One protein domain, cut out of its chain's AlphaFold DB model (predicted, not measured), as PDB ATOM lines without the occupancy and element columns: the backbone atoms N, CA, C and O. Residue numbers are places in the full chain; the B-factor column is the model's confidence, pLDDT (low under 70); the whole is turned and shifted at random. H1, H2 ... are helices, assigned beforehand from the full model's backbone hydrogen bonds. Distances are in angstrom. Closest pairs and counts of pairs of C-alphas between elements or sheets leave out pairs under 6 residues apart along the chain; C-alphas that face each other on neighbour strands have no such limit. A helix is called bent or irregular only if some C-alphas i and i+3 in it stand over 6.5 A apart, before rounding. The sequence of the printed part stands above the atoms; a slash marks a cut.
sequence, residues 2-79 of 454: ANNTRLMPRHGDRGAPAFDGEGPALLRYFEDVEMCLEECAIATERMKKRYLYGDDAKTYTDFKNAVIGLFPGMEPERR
ATOM      1  N   ALA A   2     102.572 104.214 125.126       37.44
ATOM      2  CA  ALA A   2     101.648 103.248 124.539       37.44
ATOM      3  C   ALA A   2     102.471 102.092 123.957       37.44
ATOM      4  O   ALA A   2     103.298 102.318 123.076       37.44
ATOM      5  N   ASN A   3     102.267 100.879 124.477       46.97
ATOM      6  CA  ASN A   3     102.765  99.650 123.865       46.97
ATOM      7  C   ASN A   3     102.092  99.506 122.498       46.97
ATOM      8  O   ASN A   3     100.981  98.995 122.389       46.97
ATOM      9  N   ASN A   4     102.757 100.002 121.460       48.44
ATOM     10  CA  ASN A   4     102.354  99.821 120.075       48.44
ATOM     11  C   ASN A   4     102.786  98.414 119.642       48.44
ATOM     12  O   ASN A   4     103.726  98.243 118.873       48.44
ATOM     13  N   THR A   5     102.142  97.383 120.191       59.81
ATOM     14  CA  THR A   5     102.286  96.022 119.668       59.81
ATOM     15  C   THR A   5     101.611  95.993 118.304       59.81
ATOM     16  O   THR A   5     100.387  95.852 118.222       59.81
ATOM     17  N   ARG A   6     102.388  96.210 117.233       67.69
ATOM     18  CA  ARG A   6     101.914  96.001 115.863       67.69
ATOM     19  C   ARG A   6     101.454  94.550 115.744       67.69
ATOM     20  O   ARG A   6     102.129  93.631 116.199       67.69
ATOM     21  N   LEU A   7     100.251  94.368 115.211       72.00
ATOM     22  CA  LEU A   7      99.679  93.056 114.928       72.00
ATOM     23  C   LEU A   7     100.100  92.641 113.519       72.00
ATOM     24  O   LEU A   7     100.114  93.477 112.616       72.00
ATOM     25  N   MET A   8     100.390  91.351 113.340       75.38
ATOM     26  CA  MET A   8     100.719  90.780 112.032       75.38
ATOM     27  C   MET A   8      99.598  91.105 111.029       75.38
ATOM     28  O   MET A   8      98.427  90.842 111.343       75.38
ATOM     29  N   PRO A   9      99.921  91.663 109.848       78.06
ATOM     30  CA  PRO A   9      98.945  91.887 108.788       78.06
ATOM     31  C   PRO A   9      98.203  90.590 108.445       78.06
ATOM     32  O   PRO A   9      98.809  89.517 108.375       78.06
ATOM     33  N   ARG A  10      96.883  90.658 108.244       69.62
ATOM     34  CA  ARG A  10      96.115  89.477 107.831       69.62
ATOM     35  C   ARG A  10      96.365  89.198 106.358       69.62
ATOM     36  O   ARG A  10      96.718  90.083 105.583       69.62
ATOM     37  N   HIS A  11      96.152  87.950 105.957       66.69
ATOM     38  CA  HIS A  11      96.316  87.549 104.567       66.69
ATOM     39  C   HIS A  11      95.458  88.418 103.629       66.69
ATOM     40  O   HIS A  11      94.243  88.493 103.800       66.69
ATOM     41  N   GLY A  12      96.099  89.062 102.648       67.31
ATOM     42  CA  GLY A  12      95.442  89.953 101.685       67.31
ATOM     43  C   GLY A  12      95.284  91.413 102.131       67.31
ATOM     44  O   GLY A  12      94.798  92.224 101.341       67.31
ATOM     45  N   ASP A  13      95.707  91.780 103.345       77.50
ATOM     46  CA  ASP A  13      95.749  93.183 103.768       77.50
ATOM     47  C   ASP A  13      96.809  93.964 102.974       77.50
ATOM     48  O   ASP A  13      97.834  93.419 102.568       77.50
ATOM     49  N   ARG A  14      96.621  95.284 102.815       74.19
ATOM     50  CA  ARG A  14      97.577  96.162 102.102       74.19
ATOM     51  C   ARG A  14      99.009  96.131 102.657       74.19
ATOM     52  O   ARG A  14      99.921  96.533 101.947       74.19
ATOM     53  N   GLY A  15      99.186  95.728 103.914       71.38
ATOM     54  CA  GLY A  15     100.492  95.606 104.564       71.38
ATOM     55  C   GLY A  15     101.037  94.179 104.618       71.38
ATOM     56  O   GLY A  15     102.101  93.981 105.189       71.38
ATOM     57  N   ALA A  16     100.316  93.185 104.091       80.44
ATOM     58  CA  ALA A  16     100.747  91.795 104.143       80.44
ATOM     59  C   ALA A  16     101.733  91.483 103.008       80.44
ATOM     60  O   ALA A  16     101.415  91.752 101.844       80.44
ATOM     61  N   PRO A  17     102.896  90.874 103.310       82.25
ATOM     62  CA  PRO A  17     103.796  90.367 102.284       82.25
ATOM     63  C   PRO A  17     103.060  89.380 101.373       82.25
ATOM     64  O   PRO A  17     102.372  88.471 101.845       82.25
ATOM     65  N   ALA A  18     103.210  89.554 100.062       81.75
ATOM     66  CA  ALA A  18     102.594  88.702  99.056       81.75
ATOM     67  C   ALA A  18     103.659  88.150  98.111       81.75
ATOM     68  O   ALA A  18     104.609  88.844  97.750       81.75
ATOM     69  N   PHE A  19     103.470  86.898  97.705       80.44
ATOM     70  CA  PHE A  19     104.340  86.207  96.771       80.44
ATOM     71  C   PHE A  19     103.513  85.695  95.592       80.44
ATOM     72  O   PHE A  19     102.511  85.005  95.771       80.44
ATOM     73  N   ASP A  20     103.928  86.062  94.387       79.31
ATOM     74  CA  ASP A  20     103.294  85.743  93.105       79.31
ATOM     75  C   ASP A  20     103.747  84.394  92.522       79.31
ATOM     76  O   ASP A  20     103.186  83.924  91.530       79.31
ATOM     77  N   GLY A  21     104.716  83.732  93.160       76.06
ATOM     78  CA  GLY A  21     105.296  82.489  92.664       76.06
ATOM     79  C   GLY A  21     106.492  82.701  91.737       76.06
ATOM     80  O   GLY A  21     107.016  81.719  91.211       76.06
ATOM     81  N   GLU A  22     106.939  83.941  91.521       73.94
ATOM     82  CA  GLU A  22     108.124  84.213  90.715       73.94
ATOM     83  C   GLU A  22     109.396  84.111  91.553       73.94
ATOM     84  O   GLU A  22     109.591  84.856  92.507       73.94
ATOM     85  N   GLY A  23     110.316  83.232  91.142       70.00
ATOM     86  CA  GLY A  23     111.624  83.044  91.778       70.00
ATOM     87  C   GLY A  23     112.269  84.333  92.313       70.00
ATOM     88  O   GLY A  23     112.459  84.411  93.525       70.00
ATOM     89  N   PRO A  24     112.547  85.370  91.491       69.31
ATOM     90  CA  PRO A  24     113.300  86.557  91.915       69.31
ATOM     91  C   PRO A  24     112.658  87.368  93.053       69.31
ATOM     92  O   PRO A  24     113.380  88.039  93.793       69.31
ATOM     93  N   ALA A  25     111.336  87.299  93.232       77.81
ATOM     94  CA  ALA A  25     110.625  88.002  94.300       77.81
ATOM     95  C   ALA A  25     110.607  87.229  95.633       77.81
ATOM     96  O   ALA A  25     110.287  87.809  96.671       77.81
ATOM     97  N   LEU A  26     110.991  85.945  95.628       82.75
ATOM     98  CA  LEU A  26     110.873  85.041  96.775       82.75
ATOM     99  C   LEU A  26     111.699  85.494  97.979       82.75
ATOM    100  O   LEU A  26     111.232  85.470  99.114       82.75
ATOM    101  N   LEU A  27     112.941  85.918  97.740       79.81
ATOM    102  CA  LEU A  27     113.829  86.322  98.829       79.81
ATOM    103  C   LEU A  27     113.374  87.635  99.461       79.81
ATOM    104  O   LEU A  27     113.394  87.749 100.681       79.81
ATOM    105  N   ARG A  28     112.877  88.571  98.644       82.69
ATOM    106  CA  ARG A  28     112.268  89.810  99.134       82.69
ATOM    107  C   ARG A  28     111.014  89.520  99.959       82.69
ATOM    108  O   ARG A  28     110.847  90.100 101.017       82.69
ATOM    109  N   TYR A  29     110.180  88.572  99.526       85.25
ATOM    110  CA  TYR A  29     109.021  88.137 100.306       85.25
ATOM    111  C   TYR A  29     109.421  87.616 101.694       85.25
ATOM    112  O   TYR A  29     108.810  88.002 102.686       85.25
ATOM    113  N   PHE A  30     110.463  86.783 101.791       84.00
ATOM    114  CA  PHE A  30     110.950  86.319 103.094       84.00
ATOM    115  C   PHE A  30     111.549  87.445 103.946       84.00
ATOM    116  O   PHE A  30     111.336  87.443 105.155       84.00
ATOM    117  N   GLU A  31     112.252  88.404 103.339       84.56
ATOM    118  CA  GLU A  31     112.751  89.609 104.020       84.56
ATOM    119  C   GLU A  31     111.581  90.454 104.572       84.56
ATOM    120  O   GLU A  31     111.594  90.848 105.739       84.56
ATOM    121  N   ASP A  32     110.519  90.650 103.785       83.69
ATOM    122  CA  ASP A  32     109.312  91.382 104.190       83.69
ATOM    123  C   ASP A  32     108.552  90.660 105.321       83.69
ATOM    124  O   ASP A  32     108.047  91.288 106.258       83.69
ATOM    125  N   VAL A  33     108.490  89.324 105.264       83.44
ATOM    126  CA  VAL A  33     107.920  88.476 106.322       83.44
ATOM    127  C   VAL A  33     108.745  88.560 107.605       83.44
ATOM    128  O   VAL A  33     108.166  88.687 108.683       83.44
ATOM    129  N   GLU A  34     110.072  88.498 107.512       84.81
ATOM    130  CA  GLU A  34     110.982  88.605 108.659       84.81
ATOM    131  C   GLU A  34     110.856  89.963 109.339       84.81
ATOM    132  O   GLU A  34     110.669  90.017 110.552       84.81
ATOM    133  N   MET A  35     110.810  91.039 108.557       83.19
ATOM    134  CA  MET A  35     110.563  92.387 109.060       83.19
ATOM    135  C   MET A  35     109.207  92.483 109.777       83.19
ATOM    136  O   MET A  35     109.119  93.020 110.878       83.19
ATOM    137  N   CYS A  36     108.147  91.890 109.218       80.75
ATOM    138  CA  CYS A  36     106.840  91.831 109.878       80.75
ATOM    139  C   CYS A  36     106.865  91.003 111.179       80.75
ATOM    140  O   CYS A  36     106.188  91.355 112.148       80.75
ATOM    141  N   LEU A  37     107.633  89.909 111.233       79.56
ATOM    142  CA  LEU A  37     107.808  89.095 112.442       79.56
ATOM    143  C   LEU A  37     108.578  89.850 113.534       79.56
ATOM    144  O   LEU A  37     108.198  89.767 114.706       79.56
ATOM    145  N   GLU A  38     109.616  90.599 113.154       81.81
ATOM    146  CA  GLU A  38     110.403  91.461 114.041       81.81
ATOM    147  C   GLU A  38     109.561  92.615 114.599       81.81
ATOM    148  O   GLU A  38     109.508  92.806 115.814       81.81
ATOM    149  N   GLU A  39     108.827  93.329 113.740       79.06
ATOM    150  CA  GLU A  39     107.955  94.439 114.145       79.06
ATOM    151  C   GLU A  39     106.828  94.006 115.092       79.06
ATOM    152  O   GLU A  39     106.410  94.772 115.964       79.06
ATOM    153  N   CYS A  40     106.334  92.775 114.936       77.06
ATOM    154  CA  CYS A  40     105.288  92.210 115.788       77.06
ATOM    155  C   CYS A  40     105.841  91.490 117.034       77.06
ATOM    156  O   CYS A  40     105.058  90.935 117.809       77.06
ATOM    157  N   ALA A  41     107.167  91.472 117.228       75.12
ATOM    158  CA  ALA A  41     107.862  90.762 118.307       75.12
ATOM    159  C   ALA A  41     107.490  89.264 118.413       75.12
ATOM    160  O   ALA A  41     107.420  88.688 119.505       75.12
ATOM    161  N   ILE A  42     107.246  88.604 117.275       69.19
ATOM    162  CA  ILE A  42     106.828  87.198 117.225       69.19
ATOM    163  C   ILE A  42     108.069  86.294 117.251       69.19
ATOM    164  O   ILE A  42     108.569  85.839 116.222       69.19
ATOM    165  N   ALA A  43     108.568  86.014 118.456       63.00
ATOM    166  CA  ALA A  43     109.754  85.175 118.655       63.00
ATOM    167  C   ALA A  43     109.455  83.662 118.602       63.00
ATOM    168  O   ALA A  43     110.300  82.869 118.187       63.00
ATOM    169  N   THR A  44     108.255  83.239 119.009       67.62
ATOM    170  CA  THR A  44     107.936  81.818 119.209       67.62
ATOM    171  C   THR A  44     107.655  81.101 117.886       67.62
ATOM    172  O   THR A  44     106.723  81.464 117.168       67.62
ATOM    173  N   GLU A  45     108.357  79.998 117.610       64.31
ATOM    174  CA  GLU A  45     108.141  79.163 116.410       64.31
ATOM    175  C   GLU A  45     106.683  78.693 116.259       64.31
ATOM    176  O   GLU A  45     106.141  78.676 115.159       64.31
ATOM    177  N   ARG A  46     105.990  78.419 117.373       60.75
ATOM    178  CA  ARG A  46     104.551  78.094 117.393       60.75
ATOM    179  C   ARG A  46     103.676  79.203 116.796       60.75
ATOM    180  O   ARG A  46     102.643  78.917 116.196       60.75
ATOM    181  N   MET A  47     104.057  80.464 116.991       61.91
ATOM    182  CA  MET A  47     103.352  81.596 116.396       61.91
ATOM    183  C   MET A  47     103.720  81.730 114.917       61.91
ATOM    184  O   MET A  47     102.816  81.872 114.106       61.91
ATOM    185  N   LYS A  48     104.996  81.567 114.540       68.94
ATOM    186  CA  LYS A  48     105.424  81.583 113.127       68.94
ATOM    187  C   LYS A  48     104.719  80.512 112.286       68.94
ATOM    188  O   LYS A  48     104.217  80.831 111.213       68.94
ATOM    189  N   LYS A  49     104.574  79.288 112.812       68.81
ATOM    190  CA  LYS A  49     103.785  78.202 112.197       68.81
ATOM    191  C   LYS A  49     102.354  78.632 111.887       68.81
ATOM    192  O   LYS A  49     101.893  78.536 110.759       68.81
ATOM    193  N   ARG A  50     101.665  79.217 112.872       62.69
ATOM    194  CA  ARG A  50     100.267  79.655 112.724       62.69
ATOM    195  C   ARG A  50     100.051  80.635 111.565       62.69
ATOM    196  O   ARG A  50      98.953  80.665 111.018       62.69
ATOM    197  N   TYR A  51     101.056  81.441 111.229       61.53
ATOM    198  CA  TYR A  51     100.936  82.486 110.215       61.53
ATOM    199  C   TYR A  51     101.526  82.115 108.853       61.53
ATOM    200  O   TYR A  51     101.133  82.734 107.867       61.53
ATOM    201  N   LEU A  52     102.448  81.149 108.779       63.62
ATOM    202  CA  LEU A  52     103.338  81.051 107.621       63.62
ATOM    203  C   LEU A  52     103.394  79.679 106.940       63.62
ATOM    204  O   LEU A  52     103.430  79.617 105.714       63.62
ATOM    205  N   TYR A  53     103.392  78.587 107.703       62.12
ATOM    206  CA  TYR A  53     103.511  77.238 107.157       62.12
ATOM    207  C   TYR A  53     102.781  76.243 108.062       62.12
ATOM    208  O   TYR A  53     102.829  76.366 109.284       62.12
ATOM    209  N   GLY A  54     102.066  75.286 107.464       62.34
ATOM    210  CA  GLY A  54     101.391  74.214 108.205       62.34
ATOM    211  C   GLY A  54     102.351  73.437 109.116       62.34
ATOM    212  O   GLY A  54     103.566  73.600 109.036       62.34
ATOM    213  N   ASP A  55     101.813  72.600 110.006       56.91
ATOM    214  CA  ASP A  55     102.569  71.972 111.107       56.91
ATOM    215  C   ASP A  55     103.766  71.088 110.681       56.91
ATOM    216  O   ASP A  55     104.589  70.740 111.534       56.91
ATOM    217  N   ASP A  56     103.910  70.803 109.385       57.44
ATOM    218  CA  ASP A  56     104.842  69.839 108.793       57.44
ATOM    219  C   ASP A  56     106.323  70.281 108.802       57.44
ATOM    220  O   ASP A  56     107.219  69.434 108.837       57.44
ATOM    221  N   ALA A  57     106.631  71.587 108.871       59.88
ATOM    222  CA  ALA A  57     108.021  72.045 109.016       59.88
ATOM    223  C   ALA A  57     108.458  72.133 110.494       59.88
ATOM    224  O   ALA A  57     107.727  72.614 111.369       59.88
ATOM    225  N   LYS A  58     109.678  71.680 110.810       68.62
ATOM    226  CA  LYS A  58     110.196  71.648 112.194       68.62
ATOM    227  C   LYS A  58     110.594  73.034 112.712       68.62
ATOM    228  O   LYS A  58     110.426  73.300 113.900       68.62
ATOM    229  N   THR A  59     111.081  73.926 111.853       78.62
ATOM    230  CA  THR A  59     111.462  75.310 112.194       78.62
ATOM    231  C   THR A  59     111.227  76.228 110.994       78.62
ATOM    232  O   THR A  59     111.255  75.776 109.850       78.62
ATOM    233  N   TYR A  60     111.010  77.526 111.232       80.25
ATOM    234  CA  TYR A  60     110.840  78.527 110.172       80.25
ATOM    235  C   TYR A  60     112.005  78.527 109.170       80.25
ATOM    236  O   TYR A  60     111.787  78.664 107.969       80.25
ATOM    237  N   THR A  61     113.230  78.295 109.642       79.25
ATOM    238  CA  THR A  61     114.423  78.151 108.797       79.25
ATOM    239  C   THR A  61     114.345  76.940 107.874       79.25
ATOM    240  O   THR A  61     114.715  77.046 106.711       79.25
ATOM    241  N   ASP A  62     113.823  75.809 108.355       81.19
ATOM    242  CA  ASP A  62     113.675  74.590 107.553       81.19
ATOM    243  C   ASP A  62     112.612  74.783 106.473       81.19
ATOM    244  O   ASP A  62     112.824  74.393 105.330       81.19
ATOM    245  N   PHE A  63     111.503  75.451 106.811       82.12
ATOM    246  CA  PHE A  63     110.495  75.858 105.835       82.12
ATOM    247  C   PHE A  63     111.083  76.809 104.787       82.12
ATOM    248  O   PHE A  63     110.944  76.562 103.592       82.12
ATOM    249  N   LYS A  64     111.786  77.866 105.217       83.12
ATOM    250  CA  LYS A  64     112.437  78.831 104.322       83.12
ATOM    251  C   LYS A  64     113.410  78.129 103.370       83.12
ATOM    252  O   LYS A  64     113.347  78.360 102.169       83.12
ATOM    253  N   ASN A  65     114.247  77.228 103.881       81.38
ATOM    254  CA  ASN A  65     115.207  76.469 103.079       81.38
ATOM    255  C   ASN A  65     114.524  75.464 102.139       81.38
ATOM    256  O   ASN A  65     114.928  75.350 100.987       81.38
ATOM    257  N   ALA A  66     113.470  74.775 102.587       81.88
ATOM    258  CA  ALA A  66     112.693  73.874 101.737       81.88
ATOM    259  C   ALA A  66     112.032  74.635 100.580       81.88
ATOM    260  O   ALA A  66     112.109  74.199  99.435       81.88
ATOM    261  N   VAL A  67     111.445  75.805 100.858       82.81
ATOM    262  CA  VAL A  67     110.846  76.656  99.825       82.81
ATOM    263  C   VAL A  67     111.914  77.196  98.880       82.81
ATOM    264  O   VAL A  67     111.725  77.113  97.674       82.81
ATOM    265  N   ILE A  68     113.049  77.689  99.382       82.00
ATOM    266  CA  ILE A  68     114.162  78.143  98.532       82.00
ATOM    267  C   ILE A  68     114.657  77.004  97.622       82.00
ATOM    268  O   ILE A  68     114.825  77.224  96.425       82.00
ATOM    269  N   GLY A  69     114.776  75.778  98.140       80.62
ATOM    270  CA  GLY A  69     115.184  74.605  97.365       80.62
ATOM    271  C   GLY A  69     114.209  74.206  96.246       80.62
ATOM    272  O   GLY A  69     114.630  73.617  95.250       80.62
ATOM    273  N   LEU A  70     112.921  74.559  96.354       82.56
ATOM    274  CA  LEU A  70     111.933  74.369  95.279       82.56
ATOM    275  C   LEU A  70     112.119  75.362  94.116       82.56
ATOM    276  O   LEU A  70     111.625  75.106  93.016       82.56
ATOM    277  N   PHE A  71     112.836  76.470  94.334       78.44
ATOM    278  CA  PHE A  71     113.136  77.488  93.325       78.44
ATOM    279  C   PHE A  71     114.634  77.475  92.971       78.44
ATOM    280  O   PHE A  71     115.422  78.237  93.539       78.44
ATOM    281  N   PRO A  72     115.064  76.645  91.998       70.56
ATOM    282  CA  PRO A  72     116.467  76.578  91.602       70.56
ATOM    283  C   PRO A  72     116.975  77.954  91.144       70.56
ATOM    284  O   PRO A  72     116.358  78.613  90.310       70.56
ATOM    285  N   GLY A  73     118.114  78.385  91.695       66.31
ATOM    286  CA  GLY A  73     118.710  79.705  91.433       66.31
ATOM    287  C   GLY A  73     118.351  80.790  92.456       66.31
ATOM    288  O   GLY A  73     119.001  81.830  92.470       66.31
ATOM    289  N   MET A  74     117.400  80.528  93.361       68.31
ATOM    290  CA  MET A  74     117.050  81.433  94.466       68.31
ATOM    291  C   MET A  74     117.808  81.148  95.762       68.31
ATOM    292  O   MET A  74     117.502  81.728  96.803       68.31
ATOM    293  N   GLU A  75     118.836  80.306  95.698       69.94
ATOM    294  CA  GLU A  75     119.727  80.077  96.824       69.94
ATOM    295  C   GLU A  75     120.412  81.394  97.226       69.94
ATOM    296  O   GLU A  75     121.118  82.000  96.405       69.94
ATOM    297  N   PRO A  76     120.268  81.853  98.485       67.44
ATOM    298  CA  PRO A  76     120.861  83.111  98.937       67.44
ATOM    299  C   PRO A  76     122.388  83.096  98.812       67.44
ATOM    300  O   PRO A  76     123.022  84.141  98.694       67.44
ATOM    301  N   GLU A  77     122.989  81.909  98.791       70.62
ATOM    302  CA  GLU A  77     124.425  81.690  98.648       70.62
ATOM    303  C   GLU A  77     124.912  81.740  97.197       70.62
ATOM    304  O   GLU A  77     126.109  81.917  96.961       70.62
ATOM    305  N   ARG A  78     124.005  81.625  96.219       73.56
ATOM    306  CA  ARG A  78     124.347  81.509  94.796       73.56
ATOM    307  C   ARG A  78     123.652  82.532  93.899       73.56
ATOM    308  O   ARG A  78     123.642  82.331  92.690       73.56
ATOM    309  N   ARG A  79     123.148  83.638  94.471       77.75
ATOM    310  CA  ARG A  79     122.487  84.731  93.726       77.75
ATOM    311  C   ARG A  79     123.323  85.268  92.559       77.75
ATOM    312  O   ARG A  79     122.759  85.595  91.524       77.75
TER     313      ARG A  79
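This is residues 2 to 79 of the 454 residues of an uncharacterized protein of Schizopora paradoxa (UniProt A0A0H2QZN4). One long helix, H1, lies along one side, and the shorter H2 and H3 follow one another along the other side, H2 over the last part of H1 and H3 running back beside it. The long unnamed stretch of residues 2 to 22 comes in from one end, with residues 2 to 6 trailing away from the helices, and runs alongside H1. The contacts among the helices are few. The printed part has 78 residues with three named helices, H1, H2 and H3 in chain order, and no named strand; the class is all helix, though under half of the residues, 36 of 78, are in named elements. The whole is compact, with a radius of gyration of the C-alphas of 13.2 A, and elongated, spanning 44 by 27 by 21 A.

Residues 2 to 22 hold no named element. H1, residues 23 to 39, begins at C-alpha 23 (111.624, 83.044, 91.778) and is 25.4 A long. It is irregular, but only just: C-alphas 24 and 27 are 6.9 A apart. H2 is residues 45 to 52, 10.2 A long. H3, residues 60 to 70, is 15.5 A long and ends at C-alpha 70 (111.933, 74.369, 95.279).

H1 and H3 are close but not clearly touching; their closest C-alphas, Phe 30 and Lys 64, are 7.7 A apart. They run opposite ways at a shallow tilt of 10 degrees. H1 and H2 are also close but not clearly touching, with the closest C-alphas, Leu 37 and Lys 48, 7.9 A apart, and run opposite ways at a steep tilt of 50 degrees. H2 and H3 only just touch, with 3 pairs of C-alphas within 8 A, the closest being Glu 45 and Tyr 60 at 6.8 A. They run the same way at a steep tilt of 40 degrees. In H2 and H3 every O i to N i+4 pair is within hydrogen-bond range; in H1 11 of 13 are.

The C-alphas farthest apart, Ala 2 and Pro 72, are 44.9 A apart. The printed part has no cut. The link from H1 to H2 is tight and that from H2 to H3 is short. Mean pLDDT of the printed part is 72.9; it is under 70 at residues 2 to 6, 10 to 12, 24, 42 to 58 and 73 to 76.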